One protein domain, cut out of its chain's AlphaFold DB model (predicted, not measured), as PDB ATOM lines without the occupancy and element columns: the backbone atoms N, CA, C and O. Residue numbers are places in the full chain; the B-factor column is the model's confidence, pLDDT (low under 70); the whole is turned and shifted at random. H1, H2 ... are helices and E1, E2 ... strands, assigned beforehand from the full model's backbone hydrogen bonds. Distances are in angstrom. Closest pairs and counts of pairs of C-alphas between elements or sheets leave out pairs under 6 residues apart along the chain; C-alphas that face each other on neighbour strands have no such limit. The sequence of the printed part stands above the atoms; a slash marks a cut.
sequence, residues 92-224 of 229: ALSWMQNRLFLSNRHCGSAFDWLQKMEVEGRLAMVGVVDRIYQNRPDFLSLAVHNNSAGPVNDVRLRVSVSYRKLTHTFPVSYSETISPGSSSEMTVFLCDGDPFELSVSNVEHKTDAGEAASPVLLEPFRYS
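What this domain is: This is residues 92 to 224 of the 229 residues of the protein "HTH cro/C1-type domain-containing protein" of Candidatus Latescibacteria bacterium (UniProt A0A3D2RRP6). Two strongly twisted antiparallel sheets, E3 E4 E6 E7 E8 and E1 E2 E5, form a splayed sandwich, partly face to face, their best planes 43 degrees apart. Helix H1 only grazes both, beside edge strands E4 and E5, and the long loop of residues 120 to 138 follows it at that end. The printed part has 133 residues with one named helix and eight named strands, in the order E1 H1 E2 E3 E4 E5 E6 E7 E8; the class is mostly strand, with strands holding 64 of the 76 residues in named elements. It is compact, with a radius of gyration of the C-alphas of 15.2 A, but elongated, spanning 48 by 30 by 21 A.

Where its parts are: In the larger sheet, E3 is residues 152 to 163, 31.9 A long, E4 166 to 174, 25.7 A, E6 196 to 207, 33.1 A, E7 210 to 213 and E8 221 to 223, where C-alpha 223 is at (86.389, 77.040, 15.461). In the smaller, E1 is residues 92 to 99, from C-alpha 92 at (70.150, 69.867, 27.314), E2 139 to 146, 22.3 A, and E5 183 to 190, 20.7 A. H1 is residues 108 to 119, 16.5 A.

How they stand to each other: E4 and E6 lie on opposite sides of E3; N 157 and O 172 are 2.9 A apart, N 160 and O 199 2.9 A. On the other side of E6 from E3 are E7, with N 205 and O 212 2.9 A apart, and E8, with N 198 and O 221 2.8 A apart. E3 and E4 form a hairpin, as do E6 and E7. The other sheet runs E1, E2, E5; N 94 and O 143 are 3.0 A apart, N 142 and O 186 2.9 A. The closest C-alphas of H1 and E5 are those of Ala 110 and Phe 189, 6.6 A. In H1 every O i to N i+4 pair is within hydrogen-bond range.

The domain as a whole: The C-alphas farthest apart, of Gly 121 and Ala 149, are 48.1 A apart. The printed part has no cut; the link H1 to E2 is long. The pLDDT is under 70 at residues 123 to 137, 193 and 213 to 217.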
ATOM      1  N   ALA A  92      69.228  68.774  27.610       85.38
ATOM      2  CA  ALA A  92      70.150  69.867  27.314       85.38
ATOM      3  C   ALA A  92      71.342  69.354  26.502       85.38
ATOM      4  O   ALA A  92      71.740  68.198  26.624       85.38
ATOM      5  N   LEU A  93      71.914  70.216  25.664       87.31
ATOM      6  CA  LEU A  93      73.071  69.892  24.835       87.31
ATOM      7  C   LEU A  93      74.256  70.781  25.213       87.31
ATOM      8  O   LEU A  93      74.060  71.942  25.567       87.31
ATOM      9  N   SER A  94      75.478  70.266  25.090       86.94
ATOM     10  CA  SER A  94      76.695  71.072  25.224       86.94
ATOM     11  C   SER A  94      77.818  70.581  24.315       86.94
ATOM     12  O   SER A  94      78.002  69.379  24.120       86.94
ATOM     13  N   TRP A  95      78.602  71.515  23.781       87.31
ATOM     14  CA  TRP A  95      79.826  71.206  23.043       87.31
ATOM     15  C   TRP A  95      80.992  70.974  24.002       87.31
ATOM     16  O   TRP A  95      81.200  71.752  24.930       87.31
ATOM     17  N   MET A  96      81.772  69.927  23.751       81.31
ATOM     18  CA  MET A  96      82.933  69.535  24.545       81.31
ATOM     19  C   MET A  96      84.159  69.495  23.632       81.31
ATOM     20  O   MET A  96      84.215  68.691  22.704       81.31
ATOM     21  N   GLN A  97      85.130  70.369  23.876       82.00
ATOM     22  CA  GLN A  97      86.359  70.459  23.082       82.00
ATOM     23  C   GLN A  97      87.483  69.610  23.679       82.00
ATOM     24  O   GLN A  97      87.400  69.157  24.823       82.00
ATOM     25  N   ASN A  98      88.554  69.444  22.904       75.12
ATOM     26  CA  ASN A  98      89.786  68.760  23.290       75.12
ATOM     27  C   ASN A  98      89.574  67.338  23.829       75.12
ATOM     28  O   ASN A  98      90.261  66.878  24.747       75.12
ATOM     29  N   ARG A  99      88.566  66.644  23.296       75.06
ATOM     30  CA  ARG A  99      88.207  65.295  23.730       75.06
ATOM     31  C   ARG A  99      89.069  64.275  23.007       75.06
ATOM     32  O   ARG A  99      89.576  64.538  21.920       75.06
ATOM     33  N   LEU A 100      89.235  63.108  23.622       76.75
ATOM     34  CA  LEU A 100      89.754  61.932  22.929       76.75
ATOM     35  C   LEU A 100      88.679  61.379  21.990       76.75
ATOM     36  O   LEU A 100      87.484  61.505  22.262       76.75
ATOM     37  N   PHE A 101      89.105  60.721  20.914       77.81
ATOM     38  CA  PHE A 101      88.185  60.051  20.002       77.81
ATOM     39  C   PHE A 101      87.445  58.901  20.697       77.81
ATOM     40  O   PHE A 101      88.061  57.926  21.139       77.81
ATOM     41  N   LEU A 102      86.114  58.967  20.738       79.81
ATOM     42  CA  LEU A 102      85.274  57.884  21.240       79.81
ATOM     43  C   LEU A 102      85.015  56.866  20.120       79.81
ATOM     44  O   LEU A 102      84.055  56.967  19.357       79.81
ATOM     45  N   SER A 103      85.872  55.846  20.025       74.75
ATOM     46  CA  SER A 103      85.822  54.831  18.957       74.75
ATOM     47  C   SER A 103      84.493  54.078  18.865       74.75
ATOM     48  O   SER A 103      84.069  53.701  17.775       74.75
ATOM     49  N   ASN A 104      83.804  53.910  19.992       78.25
ATOM     50  CA  ASN A 104      82.493  53.277  20.091       78.25
ATOM     51  C   ASN A 104      81.314  54.260  19.973       78.25
ATOM     52  O   ASN A 104      80.174  53.808  19.911       78.25
ATOM     53  N   ARG A 105      81.559  55.579  19.970       81.88
ATOM     54  CA  ARG A 105      80.520  56.622  19.989       81.88
ATOM     55  C   ARG A 105      80.965  57.840  19.187       81.88
ATOM     56  O   ARG A 105      81.350  58.864  19.746       81.88
ATOM     57  N   HIS A 106      80.886  57.734  17.864       87.12
ATOM     58  CA  HIS A 106      81.226  58.830  16.962       87.12
ATOM     59  C   HIS A 106      80.234  58.967  15.803       87.12
ATOM     60  O   HIS A 106      79.576  58.009  15.395       87.12
ATOM     61  N   CYS A 107      80.153  60.170  15.238       87.19
ATOM     62  CA  CYS A 107      79.352  60.453  14.055       87.19
ATOM     63  C   CYS A 107      80.095  60.037  12.775       87.19
ATOM     64  O   CYS A 107      80.733  60.867  12.129       87.19
ATOM     65  N   GLY A 108      80.021  58.757  12.400       84.62
ATOM     66  CA  GLY A 108      80.741  58.220  11.233       84.62
ATOM     67  C   GLY A 108      80.547  59.033   9.946       84.62
ATOM     68  O   GLY A 108      81.517  59.363   9.276       84.62
ATOM     69  N   SER A 109      79.319  59.477   9.663       86.50
ATOM     70  CA  SER A 109      78.997  60.283   8.475       86.50
ATOM     71  C   SER A 109      79.736  61.625   8.414       86.50
ATOM     72  O   SER A 109      80.079  62.083   7.323       86.50
ATOM     73  N   ALA A 110      80.015  62.251   9.560       85.69
ATOM     74  CA  ALA A 110      80.803  63.478   9.618       85.69
ATOM     75  C   ALA A 110      82.275  63.216   9.264       85.69
ATOM     76  O   ALA A 110      82.872  63.981   8.506       85.69
ATOM     77  N   PHE A 111      82.841  62.111   9.759       82.44
ATOM     78  CA  PHE A 111      84.220  61.705   9.474       82.44
ATOM     79  C   PHE A 111      84.401  61.204   8.034       82.44
ATOM     80  O   PHE A 111      85.381  61.566   7.387       82.44
ATOM     81  N   ASP A 112      83.429  60.471   7.489       82.81
ATOM     82  CA  ASP A 112      83.415  60.067   6.078       82.81
ATOM     83  C   ASP A 112      83.375  61.292   5.153       82.81
ATOM     84  O   ASP A 112      84.075  61.359   4.137       82.81
ATOM     85  N   TRP A 113      82.567  62.296   5.510       85.19
ATOM     86  CA  TRP A 113      82.506  63.556   4.777       85.19
ATOM     87  C   TRP A 113      83.830  64.326   4.854       85.19
ATOM     88  O   TRP A 113      84.327  64.771   3.818       85.19
ATOM     89  N   LEU A 114      84.429  64.431   6.045       79.81
ATOM     90  CA  LEU A 114      85.753  65.024   6.246       79.81
ATOM     91  C   LEU A 114      86.818  64.344   5.375       79.81
ATOM     92  O   LEU A 114      87.545  65.023   4.650       79.81
ATOM     93  N   GLN A 115      86.849  63.009   5.375       78.94
ATOM     94  CA  GLN A 115      87.775  62.222   4.563       78.94
ATOM     95  C   GLN A 115      87.578  62.502   3.070       78.94
ATOM     96  O   GLN A 115      88.542  62.705   2.333       78.94
ATOM     97  N   LYS A 116      86.324  62.545   2.608       82.19
ATOM     98  CA  LYS A 116      86.008  62.861   1.213       82.19
ATOM     99  C   LYS A 116      86.487  64.261   0.825       82.19
ATOM    100  O   LYS A 116      87.082  64.420  -0.237       82.19
ATOM    101  N   MET A 117      86.241  65.267   1.663       79.25
ATOM    102  CA  MET A 117      86.668  66.638   1.380       79.25
ATOM    103  C   MET A 117      88.200  66.782   1.375       79.25
ATOM    104  O   MET A 117      88.726  67.573   0.589       79.25
ATOM    105  N   GLU A 118      88.917  66.015   2.200       76.50
ATOM    106  CA  GLU A 118      90.384  65.950   2.168       76.50
ATOM    107  C   GLU A 118      90.897  65.301   0.874       76.50
ATOM    108  O   GLU A 118      91.740  65.881   0.192       76.50
ATOM    109  N   VAL A 119      90.344  64.149   0.476       77.81
ATOM    110  CA  VAL A 119      90.707  63.458  -0.778       77.81
ATOM    111  C   VAL A 119      90.440  64.331  -2.011       77.81
ATOM    112  O   VAL A 119      91.210  64.307  -2.968       77.81
ATOM    113  N   GLU A 120      89.377  65.136  -1.985       82.25
ATOM    114  CA  GLU A 120      89.058  66.115  -3.033       82.25
ATOM    115  C   GLU A 120      89.968  67.365  -3.003       82.25
ATOM    116  O   GLU A 120      89.812  68.251  -3.843       82.25
ATOM    117  N   GLY A 121      90.897  67.475  -2.045       72.88
ATOM    118  CA  GLY A 121      91.795  68.625  -1.882       72.88
ATOM    119  C   GLY A 121      91.090  69.902  -1.412       72.88
ATOM    120  O   GLY A 121      91.607  71.006  -1.585       72.88
ATOM    121  N   ARG A 122      89.883  69.775  -0.850       75.31
ATOM    122  CA  ARG A 122      89.038  70.899  -0.409       75.31
ATOM    123  C   ARG A 122      89.286  71.273   1.046       75.31
ATOM    124  O   ARG A 122      89.044  72.422   1.416       75.31
ATOM    125  N   LEU A 123      89.777  70.314   1.831       69.56
ATOM    126  CA  LEU A 123      90.309  70.492   3.177       69.56
ATOM    127  C   LEU A 123      91.785  70.092   3.157       69.56
ATOM    128  O   LEU A 123      92.105  68.921   2.973       69.56
ATOM    129  N   ALA A 124      92.688  71.060   3.287       60.78
ATOM    130  CA  ALA A 124      94.115  70.773   3.333       60.78
ATOM    131  C   ALA A 124      94.526  70.358   4.755       60.78
ATOM    132  O   ALA A 124      94.089  70.976   5.719       60.78
ATOM    133  N   MET A 125      95.404  69.356   4.867       57.62
ATOM    134  CA  MET A 125      96.152  69.025   6.093       57.62
ATOM    135  C   MET A 125      95.332  68.630   7.334       57.62
ATOM    136  O   MET A 125      95.864  68.660   8.438       57.62
ATOM    137  N   VAL A 126      94.075  68.213   7.179       58.38
ATOM    138  CA  VAL A 126      93.269  67.734   8.317       58.38
ATOM    139  C   VAL A 126      93.801  66.385   8.832       58.38
ATOM    140  O   VAL A 126      93.659  66.059  10.007       58.38
ATOM    141  N   GLY A 127      94.477  65.611   7.974       55.53
ATOM    142  CA  GLY A 127      95.087  64.336   8.338       55.53
ATOM    143  C   GLY A 127      94.053  63.233   8.560       55.53
ATOM    144  O   GLY A 127      94.336  62.263   9.260       55.53
ATOM    145  N   VAL A 128      92.837  63.356   8.007       55.38
ATOM    146  CA  VAL A 128      91.708  62.400   8.147       55.38
ATOM    147  C   VAL A 128      92.080  61.022   7.610       55.38
ATOM    148  O   VAL A 128      91.578  60.010   8.096       55.38
ATOM    149  N   VAL A 129      93.036  60.964   6.682       45.06
ATOM    150  CA  VAL A 129      93.589  59.715   6.144       45.06
ATOM    151  C   VAL A 129      94.386  58.888   7.176       45.06
ATOM    152  O   VAL A 129      94.453  57.665   7.025       45.06
ATOM    153  N   ASP A 130      94.911  59.470   8.261       47.72
ATOM    154  CA  ASP A 130      95.600  58.694   9.300       47.72
ATOM    155  C   ASP A 130      94.605  58.142  10.329       47.72
ATOM    156  O   ASP A 130      94.264  58.769  11.326       47.72
ATOM    157  N   ARG A 131      94.181  56.889  10.123       46.59
ATOM    158  CA  ARG A 131      93.306  56.086  11.012       46.59
ATOM    159  C   ARG A 131      93.829  55.887  12.453       46.59
ATOM    160  O   ARG A 131      93.261  55.101  13.209       46.59
ATOM    161  N   ILE A 132      94.894  56.579  12.859       49.09
ATOM    162  CA  ILE A 132      95.525  56.516  14.186       49.09
ATOM    163  C   ILE A 132      95.042  57.699  15.046       49.09
ATOM    164  O   ILE A 132      95.803  58.409  15.692       49.09
ATOM    165  N   TYR A 133      93.730  57.911  15.071       53.22
ATOM    166  CA  TYR A 133      93.070  58.971  15.837       53.22
ATOM    167  C   TYR A 133      92.914  58.678  17.335       53.22
ATOM    168  O   TYR A 133      92.379  59.487  18.086       53.22
ATOM    169  N   GLN A 134      93.415  57.535  17.803       50.91
ATOM    170  CA  GLN A 134      93.167  57.057  19.165       50.91
ATOM    171  C   GLN A 134      93.912  57.850  20.257       50.91
ATOM    172  O   GLN A 134      93.584  57.693  21.427       50.91
ATOM    173  N   ASN A 135      94.869  58.722  19.898       52.50
ATOM    174  CA  ASN A 135      95.730  59.421  20.867       52.50
ATOM    175  C   ASN A 135      95.748  60.960  20.749       52.50
ATOM    176  O   ASN A 135      96.525  61.599  21.462       52.50
ATOM    177  N   ARG A 136      94.941  61.576  19.868       59.56
ATOM    178  CA  ARG A 136      94.875  63.046  19.740       59.56
ATOM    179  C   ARG A 136      93.710  63.605  20.582       59.56
ATOM    180  O   ARG A 136      92.624  63.031  20.542       59.56
ATOM    181  N   PRO A 137      93.920  64.673  21.378       62.56
ATOM    182  CA  PRO A 137      92.867  65.318  22.158       62.56
ATOM    183  C   PRO A 137      92.328  66.559  21.434       62.56
ATOM    184  O   PRO A 137      92.293  67.636  22.010       62.56
ATOM    185  N   ASP A 138      91.988  66.450  20.156       73.31
ATOM    186  CA  ASP A 138      91.511  67.554  19.312       73.31
ATOM    187  C   ASP A 138      90.120  67.274  18.740       73.31
ATOM    188  O   ASP A 138      89.711  67.856  17.740       73.31
ATOM    189  N   PHE A 139      89.353  66.403  19.391       79.94
ATOM    190  CA  PHE A 139      87.993  66.114  18.971       79.94
ATOM    191  C   PHE A 139      86.986  67.038  19.634       79.94
ATOM    192  O   PHE A 139      87.075  67.367  20.821       79.94
ATOM    193  N   LEU A 140      85.989  67.412  18.839       85.38
ATOM    194  CA  LEU A 140      84.755  67.997  19.314       85.38
ATOM    195  C   LEU A 140      83.761  66.874  19.582       85.38
ATOM    196  O   LEU A 140      83.348  66.159  18.662       85.38
ATOM    197  N   SER A 141      83.326  66.767  20.826       89.62
ATOM    198  CA  SER A 141      82.188  65.938  21.189       89.62
ATOM    199  C   SER A 141      80.958  66.793  21.467       89.62
ATOM    200  O   SER A 141      81.047  67.942  21.898       89.62
ATOM    201  N   LEU A 142      79.792  66.207  21.238       91.50
ATOM    202  CA  LEU A 142      78.515  66.731  21.692       91.50
ATOM    203  C   LEU A 142      78.071  65.888  22.886       91.50
ATOM    204  O   LEU A 142      78.075  64.658  22.817       91.50
ATOM    205  N   ALA A 143      77.721  66.553  23.980       90.25
ATOM    206  CA  ALA A 143      77.141  65.923  25.151       90.25
ATOM    207  C   ALA A 143      75.638  66.206  25.210       90.25
ATOM    208  O   ALA A 143      75.183  67.319  24.939       90.25
ATOM    209  N   VAL A 144      74.887  65.173  25.572       89.50
ATOM    210  CA  VAL A 144      73.444  65.185  25.784       89.50
ATOM    211  C   VAL A 144      73.199  64.931  27.262       89.50
ATOM    212  O   VAL A 144      73.558  63.871  27.771       89.50
ATOM    213  N   HIS A 145      72.586  65.890  27.942       86.88
ATOM    214  CA  HIS A 145      72.278  65.845  29.369       86.88
ATOM    215  C   HIS A 145      70.795  65.559  29.560       86.88
ATOM    216  O   HIS A 145      69.951  66.256  28.991       86.88
ATOM    217  N   ASN A 146      70.471  64.543  30.359       87.25
ATOM    218  CA  ASN A 146      69.093  64.243  30.721       87.25
ATOM    219  C   ASN A 146      68.709  64.997  32.001       87.25
ATOM    220  O   ASN A 146      69.063  64.588  33.106       87.25
ATOM    221  N   ASN A 147      67.936  66.070  31.839       84.38
ATOM    222  CA  ASN A 147      67.425  66.887  32.942       84.38
ATOM    223  C   ASN A 147      66.013  66.473  33.380       84.38
ATOM    224  O   ASN A 147      65.387  67.139  34.203       84.38
ATOM    225  N   SER A 148      65.472  65.407  32.796       81.38
ATOM    226  CA  SER A 148      64.130  64.931  33.094       81.38
ATOM    227  C   SER A 148      64.103  64.008  34.309       81.38
ATOM    228  O   SER A 148      65.126  63.501  34.761       81.38
ATOM    229  N   ALA A 149      62.900  63.756  34.828       82.44
ATOM    230  CA  ALA A 149      62.695  62.810  35.922       82.44
ATOM    231  C   ALA A 149      62.796  61.333  35.481       82.44
ATOM    232  O   ALA A 149      62.872  60.453  36.336       82.44
ATOM    233  N   GLY A 150      62.764  61.052  34.172       84.38
ATOM    234  CA  GLY A 150      62.740  59.700  33.608       84.38
ATOM    235  C   GLY A 150      63.906  59.425  32.652       84.38
ATOM    236  O   GLY A 150      64.663  60.332  32.308       84.38
ATOM    237  N   PRO A 151      64.108  58.171  32.225       87.56
ATOM    238  CA  PRO A 151      65.134  57.855  31.244       87.56
ATOM    239  C   PRO A 151      64.797  58.451  29.869       87.56
ATOM    240  O   PRO A 151      63.639  58.490  29.441       87.56
ATOM    241  N   VAL A 152      65.838  58.882  29.159       87.88
ATOM    242  CA  VAL A 152      65.768  59.250  27.742       87.88
ATOM    243  C   VAL A 152      66.371  58.099  26.948       87.88
ATOM    244  O   VAL A 152      67.532  57.758  27.145       87.88
ATOM    245  N   ASN A 153      65.572  57.476  26.088       89.00
ATOM    246  CA  ASN A 153      65.912  56.218  25.417       89.00
ATOM    247  C   ASN A 153      66.483  56.408  24.009       89.00
ATOM    248  O   ASN A 153      67.194  55.541  23.514       89.00
ATOM    249  N   ASP A 154      66.119  57.503  23.345       89.62
ATOM    250  CA  ASP A 154      66.604  57.842  22.007       89.62
ATOM    251  C   ASP A 154      66.698  59.362  21.907       89.62
ATOM    252  O   ASP A 154      65.794  60.062  22.376       89.62
ATOM    253  N   VAL A 155      67.769  59.871  21.304       89.25
ATOM    254  CA  VAL A 155      67.898  61.288  20.940       89.25
ATOM    255  C   VAL A 155      68.384  61.378  19.510       89.25
ATOM    256  O   VAL A 155      69.455  60.877  19.173       89.25
ATOM    257  N   ARG A 156      67.617  62.064  18.669       91.62
ATOM    258  CA  ARG A 156      67.932  62.309  17.266       91.62
ATOM    259  C   ARG A 156      68.096  63.790  17.046       91.62
ATOM    260  O   ARG A 156      67.322  64.595  17.546       91.62
ATOM    261  N   LEU A 157      69.117  64.153  16.294       92.44
ATOM    262  CA  LEU A 157      69.376  65.535  15.943       92.44
ATOM    263  C   LEU A 157      70.090  65.616  14.604       92.44
ATOM    264  O   LEU A 157      70.587  64.625  14.063       92.44
ATOM    265  N   ARG A 158      70.144  66.821  14.054       92.44
ATOM    266  CA  ARG A 158      70.945  67.132  12.877       92.44
ATOM    267  C   ARG A 158      72.065  68.062  13.276       92.44
ATOM    268  O   ARG A 158      71.812  69.106  13.869       92.44
ATOM    269  N   VAL A 159      73.282  67.698  12.906       92.12
ATOM    270  CA  VAL A 159      74.435  68.583  13.030       92.12
ATOM    271  C   VAL A 159      74.772  69.103  11.645       92.12
ATOM    272  O   VAL A 159      74.935  68.329  10.701       92.12
ATOM    273  N   SER A 160      74.867  70.419  11.525       92.31
ATOM    274  CA  SER A 160      75.305  71.093  10.312       92.31
ATOM    275  C   SER A 160      76.710  71.626  10.518       92.31
ATOM    276  O   SER A 160      76.921  72.439  11.413       92.31
ATOM    277  N   VAL A 161      77.648  71.190   9.681       89.56
ATOM    278  CA  VAL A 161      78.993  71.762   9.585       89.56
ATOM    279  C   VAL A 161      79.008  72.751   8.430       89.56
ATOM    280  O   VAL A 161      78.705  72.391   7.291       89.56
ATOM    281  N   SER A 162      79.396  73.984   8.725       87.31
ATOM    282  CA  SER A 162      79.649  75.041   7.756       87.31
ATOM    283  C   SER A 162      81.145  75.323   7.698       87.31
ATOM    284  O   SER A 162      81.731  75.848   8.641       87.31
ATOM    285  N   TYR A 163      81.758  74.986   6.569       79.44
ATOM    286  CA  TYR A 163      83.166  75.212   6.276       79.44
ATOM    287  C   TYR A 163      83.292  76.127   5.058       79.44
ATOM    288  O   TYR A 163      82.917  75.753   3.941       79.44
ATOM    289  N   ARG A 164      83.826  77.340   5.237       77.31
ATOM    290  CA  ARG A 164      83.881  78.374   4.182       77.31
ATOM    291  C   ARG A 164      82.488  78.626   3.559       77.31
ATOM    292  O   ARG A 164      81.650  79.263   4.181       77.31
ATOM    293  N   LYS A 165      82.234  78.141   2.333       78.38
ATOM    294  CA  LYS A 165      80.941  78.243   1.611       78.38
ATOM    295  C   LYS A 165      80.201  76.902   1.497       78.38
ATOM    296  O   LYS A 165      79.241  76.791   0.741       78.38
ATOM    297  N   LEU A 166      80.698  75.869   2.167       81.81
ATOM    298  CA  LEU A 166      80.157  74.519   2.119       81.81
ATOM    299  C   LEU A 166      79.433  74.239   3.416       81.81
ATOM    300  O   LEU A 166      80.037  74.297   4.480       81.81
ATOM    301  N   THR A 167      78.159  73.896   3.308       88.19
ATOM    302  CA  THR A 167      77.378  73.422   4.443       88.19
ATOM    303  C   THR A 167      76.974  71.988   4.173       88.19
ATOM    304  O   THR A 167      76.431  71.674   3.111       88.19
ATOM    305  N   HIS A 168      77.251  71.112   5.130       90.56
ATOM    306  CA  HIS A 168      76.789  69.738   5.104       90.56
ATOM    307  C   HIS A 168      76.078  69.412   6.407       90.56
ATOM    308  O   HIS A 168      76.518  69.822   7.478       90.56
ATOM    309  N   THR A 169      74.973  68.682   6.309       93.31
ATOM    310  CA  THR A 169      74.147  68.323   7.459       93.31
ATOM    311  C   THR A 169      74.078  66.817   7.557       93.31
ATOM    312  O   THR A 169      73.671  66.158   6.600       93.31
ATOM    313  N   PHE A 170      74.430  66.285   8.720       92.62
ATOM    314  CA  PHE A 170      74.396  64.858   8.993       92.62
ATOM    315  C   PHE A 170      73.431  64.539  10.139       92.62
ATOM    316  O   PHE A 170      73.307  65.314  11.095       92.62
ATOM    317  N   PRO A 171      72.713  63.407  10.040       91.44
ATOM    318  CA  PRO A 171      71.915  62.903  11.142       91.44
ATOM    319  C   PRO A 171      72.826  62.326  12.229       91.44
ATOM    320  O   PRO A 171      73.819  61.654  11.942       91.44
ATOM    321  N   VAL A 172      72.450  62.570  13.477       89.56
ATOM    322  CA  VAL A 172      73.086  62.041  14.681       89.56
ATOM    323  C   VAL A 172      72.013  61.380  15.532       89.56
ATOM    324  O   VAL A 172      70.957  61.968  15.761       89.56
ATOM    325  N   SER A 173      72.295  60.172  16.012       88.75
ATOM    326  CA  SER A 173      71.400  59.412  16.882       88.75
ATOM    327  C   SER A 173      72.149  58.858  18.089       88.75
ATOM    328  O   SER A 173      73.148  58.156  17.924       88.75
ATOM    329  N   TYR A 174      71.627  59.122  19.280       85.56
ATOM    330  CA  TYR A 174      72.030  58.498  20.533       85.56
ATOM    331  C   TYR A 174      71.045  57.375  20.835       85.56
ATOM    332  O   TYR A 174      69.923  57.634  21.251       85.56
ATOM    333  N   SER A 175      71.471  56.133  20.622       78.56
ATOM    334  CA  SER A 175      70.647  54.940  20.852       78.56
ATOM    335  C   SER A 175      70.778  54.364  22.265       78.56
ATOM    336  O   SER A 175      70.286  53.270  22.532       78.56
ATOM    337  N   GLU A 176      71.515  55.035  23.148       83.62
ATOM    338  CA  GLU A 176      71.734  54.586  24.518       83.62
ATOM    339  C   GLU A 176      70.766  55.266  25.478       83.62
ATOM    340  O   GLU A 176      70.491  56.460  25.365       83.62
ATOM    341  N   THR A 177      70.307  54.510  26.474       88.19
ATOM    342  CA  THR A 177      69.485  55.060  27.547       88.19
ATOM    343  C   THR A 177      70.317  55.975  28.443       88.19
ATOM    344  O   THR A 177      71.236  55.532  29.134       88.19
ATOM    345  N   ILE A 178      69.950  57.254  28.483       88.50
ATOM    346  CA  ILE A 178      70.541  58.264  29.357       88.50
ATOM    347  C   ILE A 178      69.680  58.355  30.616       88.50
ATOM    348  O   ILE A 178      68.514  58.752  30.562       88.50
ATOM    349  N   SER A 179      70.239  57.969  31.761       87.81
ATOM    350  CA  SER A 179      69.539  58.038  33.054       87.81
ATOM    351  C   SER A 179      69.302  59.490  33.505       87.81
ATOM    352  O   SER A 179      70.065  60.367  33.100       87.81
ATOM    353  N   PRO A 180      68.282  59.759  34.344       85.44
ATOM    354  CA  PRO A 180      68.070  61.075  34.953       85.44
ATOM    355  C   PRO A 180      69.336  61.622  35.620       85.44
ATOM    356  O   PRO A 180      69.982  60.909  36.387       85.44
ATOM    357  N   GLY A 181      69.689  62.876  35.336       81.44
ATOM    358  CA  GLY A 181      70.879  63.539  35.882       81.44
ATOM    359  C   GLY A 181      72.210  63.087  35.270       81.44
ATOM    360  O   GLY A 181      73.257  63.606  35.650       81.44
ATOM    361  N   SER A 182      72.187  62.147  34.322       85.69
ATOM    362  CA  SER A 182      73.374  61.671  33.611       85.69
ATOM    363  C   SER A 182      73.513  62.327  32.238       85.69
ATOM    364  O   SER A 182      72.571  62.898  31.682       85.69
ATOM    365  N   SER A 183      74.706  62.184  31.659       88.12
ATOM    366  CA  SER A 183      75.023  62.655  30.313       88.12
ATOM    367  C   SER A 183      75.567  61.539  29.429       88.12
ATOM    368  O   SER A 183      76.288  60.662  29.909       88.12
ATOM    369  N   SER A 184      75.301  61.621  28.128       89.00
ATOM    370  CA  SER A 184      75.974  60.815  27.108       89.00
ATOM    371  C   SER A 184      76.761  61.704  26.156       89.00
ATOM    372  O   SER A 184      76.274  62.745  25.729       89.00
ATOM    373  N   GLU A 185      77.959  61.267  25.787       90.00
ATOM    374  CA  GLU A 185      78.865  61.980  24.888       90.00
ATOM    375  C   GLU A 185      79.045  61.200  23.581       90.00
ATOM    376  O   GLU A 185      79.117  59.968  23.588       90.00
ATOM    377  N   MET A 186      79.138  61.923  22.465       89.88
ATOM    378  CA  MET A 186      79.508  61.372  21.166       89.88
ATOM    379  C   MET A 186      80.508  62.291  20.472       89.88
ATOM    380  O   MET A 186      80.301  63.502  20.405       89.88
ATOM    381  N   THR A 187      81.565  61.720  19.900       88.94
ATOM    382  CA  THR A 187      82.516  62.467  19.078       88.94
ATOM    383  C   THR A 187      81.873  62.850  17.745       88.94
ATOM    384  O   THR A 187      81.455  61.991  16.970       88.94
ATOM    385  N   VAL A 188      81.773  64.145  17.464       87.06
ATOM    386  CA  VAL A 188      81.051  64.663  16.295       87.06
ATOM    387  C   VAL A 188      82.000  65.115  15.198       87.06
ATOM    388  O   VAL A 188      81.703  64.919  14.024       87.06
ATOM    389  N   PHE A 189      83.115  65.749  15.564       82.25
ATOM    390  CA  PHE A 189      83.971  66.431  14.597       82.25
ATOM    391  C   PHE A 189      85.404  66.607  15.114       82.25
ATOM    392  O   PHE A 189      85.691  66.293  16.269       82.25
ATOM    393  N   LEU A 190      86.299  67.120  14.268       79.19
ATOM    394  CA  LEU A 190      87.683  67.460  14.612       79.19
ATOM    395  C   LEU A 190      87.832  68.982  14.788       79.19
ATOM    396  O   LEU A 190      87.303  69.743  13.984       79.19
ATOM    397  N   CYS A 191      88.562  69.425  15.811       70.94
ATOM    398  CA  CYS A 191      88.960  70.816  16.055       70.94
ATOM    399  C   CYS A 191      90.358  71.095  15.484       70.94
ATOM    400  O   CYS A 191      91.276  71.432  16.225       70.94
ATOM    401  N   ASP A 192      90.532  70.930  14.173       71.44
ATOM    402  CA  ASP A 192      91.799  71.201  13.487       71.44
ATOM    403  C   ASP A 192      91.543  71.816  12.098       71.44
ATOM    404  O   ASP A 192      90.452  71.679  11.542       71.44
ATOM    405  N   GLY A 193      92.542  72.501  11.538       69.19
ATOM    406  CA  GLY A 193      92.484  73.085  10.191       69.19
ATOM    407  C   GLY A 193      91.905  74.504  10.111       69.19
ATOM    408  O   GLY A 193      92.129  75.324  11.007       69.19
ATOM    409  N   ASP A 194      91.216  74.829   9.004       73.44
ATOM    410  CA  ASP A 194      90.639  76.169   8.805       73.44
ATOM    411  C   ASP A 194      89.380  76.386   9.669       73.44
ATOM    412  O   ASP A 194      88.782  75.429  10.172       73.44
ATOM    413  N   PRO A 195      88.918  77.645   9.806       82.19
ATOM    414  CA  PRO A 195      87.720  77.955  10.563       82.19
ATOM    415  C   PRO A 195      86.470  77.236  10.052       82.19
ATOM    416  O   PRO A 195      86.209  77.168   8.844       82.19
ATOM    417  N   PHE A 196      85.641  76.800  10.992       84.19
ATOM    418  CA  PHE A 196      84.352  76.178  10.720       84.19
ATOM    419  C   PHE A 196      83.329  76.523  11.799       84.19
ATOM    420  O   PHE A 196      83.670  76.938  12.908       84.19
ATOM    421  N   GLU A 197      82.057  76.316  11.480       88.50
ATOM    422  CA  GLU A 197      80.950  76.439  12.422       88.50
ATOM    423  C   GLU A 197      80.147  75.133  12.460       88.50
ATOM    424  O   GLU A 197      79.843  74.571  11.408       88.50
ATOM    425  N   LEU A 198      79.786  74.653  13.652       89.88
ATOM    426  CA  LEU A 198      78.803  73.586  13.839       89.88
ATOM    427  C   LEU A 198      77.554  74.128  14.508       89.88
ATOM    428  O   LEU A 198      77.625  74.839  15.503       89.88
ATOM    429  N   SER A 199      76.399  73.717  14.012       91.31
ATOM    430  CA  SER A 199      75.107  74.005  14.633       91.31
ATOM    431  C   SER A 199      74.289  72.731  14.775       91.31
ATOM    432  O   SER A 199      74.452  71.783  14.005       91.31
ATOM    433  N   VAL A 200      73.416  72.704  15.781       90.69
ATOM    434  CA  VAL A 200      72.460  71.617  15.997       90.69
ATOM    435  C   VAL A 200      71.062  72.099  15.640       90.69
ATOM    436  O   VAL A 200      70.677  73.221  15.956       90.69
ATOM    437  N   SER A 201      70.290  71.236  14.988       89.50
ATOM    438  CA  SER A 201      68.889  71.477  14.651       89.50
ATOM    439  C   SER A 201      68.059  70.201  14.791       89.50
ATOM    440  O   SER A 201      68.608  69.099  14.862       89.50
ATOM    441  N   ASN A 202      66.731  70.358  14.809       86.88
ATOM    442  CA  ASN A 202      65.747  69.268  14.822       86.88
ATOM    443  C   ASN A 202      66.023  68.215  15.905       86.88
ATOM    444  O   ASN A 202      66.188  67.038  15.596       86.88
ATOM    445  N   VAL A 203      66.130  68.658  17.161       88.12
ATOM    446  CA  VAL A 203      66.358  67.758  18.295       88.12
ATOM    447  C   VAL A 203      65.040  67.103  18.703       88.12
ATOM    448  O   VAL A 203      64.117  67.754  19.194       88.12
ATOM    449  N   GLU A 204      64.985  65.797  18.516       89.69
ATOM    450  CA  GLU A 204      63.890  64.909  18.880       89.69
ATOM    451  C   GLU A 204      64.403  63.931  19.933       89.69
ATOM    452  O   GLU A 204      65.545  63.474  19.868       89.69
ATOM    453  N   HIS A 205      63.585  63.606  20.926       88.12
ATOM    454  CA  HIS A 205      63.949  62.607  21.921       88.12
ATOM    455  C   HIS A 205      62.747  61.763  22.322       88.12
ATOM    456  O   HIS A 205      61.596  62.200  22.259       88.12
ATOM    457  N   LYS A 206      63.026  60.540  22.764       87.94
ATOM    458  CA  LYS A 206      62.021  59.598  23.242       87.94
ATOM    459  C   LYS A 206      62.231  59.309  24.717       87.94
ATOM    460  O   LYS A 206      63.289  58.833  25.122       87.94
ATOM    461  N   THR A 207      61.192  59.550  25.500       84.06
ATOM    462  CA  THR A 207      61.095  59.150  26.909       84.06
ATOM    463  C   THR A 207      60.089  58.011  27.052       84.06
ATOM    464  O   THR A 207      59.379  57.672  26.100       84.06
ATOM    465  N   ASP A 208      59.971  57.447  28.250       79.50
ATOM    466  CA  ASP A 208      58.903  56.485  28.564       79.50
ATOM    467  C   ASP A 208      57.499  57.108  28.454       79.50
ATOM    468  O   ASP A 208      56.526  56.407  28.181       79.50
ATOM    469  N   ALA A 209      57.389  58.432  28.607       76.31
ATOM    470  CA  ALA A 209      56.139  59.175  28.458       76.31
ATOM    471  C   ALA A 209      55.755  59.443  26.989       76.31
ATOM    472  O   ALA A 209      54.654  59.922  26.722       76.31
ATOM    473  N   GLY A 210      56.642  59.133  26.038       76.56
ATOM    474  CA  GLY A 210      56.439  59.362  24.612       76.56
ATOM    475  C   GLY A 210      57.572  60.147  23.954       76.56
ATOM    476  O   GLY A 210      58.595  60.469  24.565       76.56
ATOM    477  N   GLU A 211      57.385  60.415  22.667       77.31
ATOM    478  CA  GLU A 211      58.302  61.195  21.838       77.31
ATOM    479  C   GLU A 211      58.000  62.690  21.966       77.31
ATOM    480  O   GLU A 211      56.839  63.102  21.941       77.31
ATOM    481  N   ALA A 212      59.044  63.502  22.107       75.06
ATOM    482  CA  ALA A 212      58.934  64.945  22.214       75.06
ATOM    483  C   ALA A 212      60.016  65.639  21.377       75.06
ATOM    484  O   ALA A 212      61.186  65.252  21.363       75.06
ATOM    485  N   ALA A 213      59.621  66.715  20.698       66.19
ATOM    486  CA  ALA A 213      60.557  67.653  20.097       66.19
ATOM    487  C   ALA A 213      60.993  68.663  21.164       66.19
ATOM    488  O   ALA A 213      60.152  69.240  21.859       66.19
ATOM    489  N   SER A 214      62.299  68.892  21.293       66.12
ATOM    490  CA  SER A 214      62.830  69.878  22.234       66.12
ATOM    491  C   SER A 214      63.318  71.112  21.486       66.12
ATOM    492  O   SER A 214      64.197  70.990  20.631       66.12
ATOM    493  N   PRO A 215      62.832  72.320  21.822       57.72
ATOM    494  CA  PRO A 215      63.550  73.526  21.452       57.72
ATOM    495  C   PRO A 215      64.869  73.520  22.228       57.72
ATOM    496  O   PRO A 215      64.878  73.661  23.449       57.72
ATOM    497  N   VAL A 216      65.981  73.308  21.530       65.50
ATOM    498  CA  VAL A 216      67.304  73.371  22.146       65.50
ATOM    499  C   VAL A 216      67.954  74.699  21.799       65.50
ATOM    500  O   VAL A 216      68.174  75.014  20.631       65.50
ATOM    501  N   LEU A 217      68.282  75.465  22.836       63.34
ATOM    502  CA  LEU A 217      69.145  76.636  22.744       63.34
ATOM    503  C   LEU A 217      70.593  76.168  22.915       63.34
ATOM    504  O   LEU A 217      71.147  76.232  24.008       63.34
ATOM    505  N   LEU A 218      71.175  75.636  21.841       79.81
ATOM    506  CA  LEU A 218      72.607  75.359  21.772       79.81
ATOM    507  C   LEU A 218      73.235  76.375  20.828       79.81
ATOM    508  O   LEU A 218      72.899  76.413  19.643       79.81
ATOM    509  N   GLU A 219      74.139  77.197  21.353       80.81
ATOM    510  CA  GLU A 219      74.881  78.124  20.510       80.81
ATOM    511  C   GLU A 219      75.735  77.354  19.488       80.81
ATOM    512  O   GLU A 219      76.285  76.288  19.807       80.81
ATOM    513  N   PRO A 220      75.852  77.862  18.248       84.88
ATOM    514  CA  PRO A 220      76.750  77.276  17.272       84.88
ATOM    515  C   PRO A 220      78.180  77.241  17.809       84.88
ATOM    516  O   PRO A 220      78.699  78.237  18.315       84.88
ATOM    517  N   PHE A 221      78.835  76.097  17.662       84.94
ATOM    518  CA  PHE A 221      80.254  75.988  17.932       84.94
ATOM    519  C   PHE A 221      81.034  76.637  16.798       84.94
ATOM    520  O   PHE A 221      80.801  76.322  15.634       84.94
ATOM    521  N   ARG A 222      81.986  77.510  17.123       84.00
ATOM    522  CA  ARG A 222      82.853  78.161  16.138       84.00
ATOM    523  C   ARG A 222      84.298  77.826  16.432       84.00
ATOM    524  O   ARG A 222      84.811  78.177  17.490       84.00
ATOM    525  N   TYR A 223      84.950  77.206  15.464       80.06
ATOM    526  CA  TYR A 223      86.389  77.040  15.461       80.06
ATOM    527  C   TYR A 223      87.006  78.123  14.583       80.06
ATOM    528  O   TYR A 223      86.593  78.306  13.439       80.06
ATOM    529  N   SER A 224      87.977  78.859  15.116       74.25
ATOM    530  CA  SER A 224      88.628  79.983  14.431       74.25
ATOM    531  C   SER A 224      89.909  79.602  13.685       74.25
ATOM    532  O   SER A 224      90.585  80.490  13.172       74.25
TER     533      SER A 224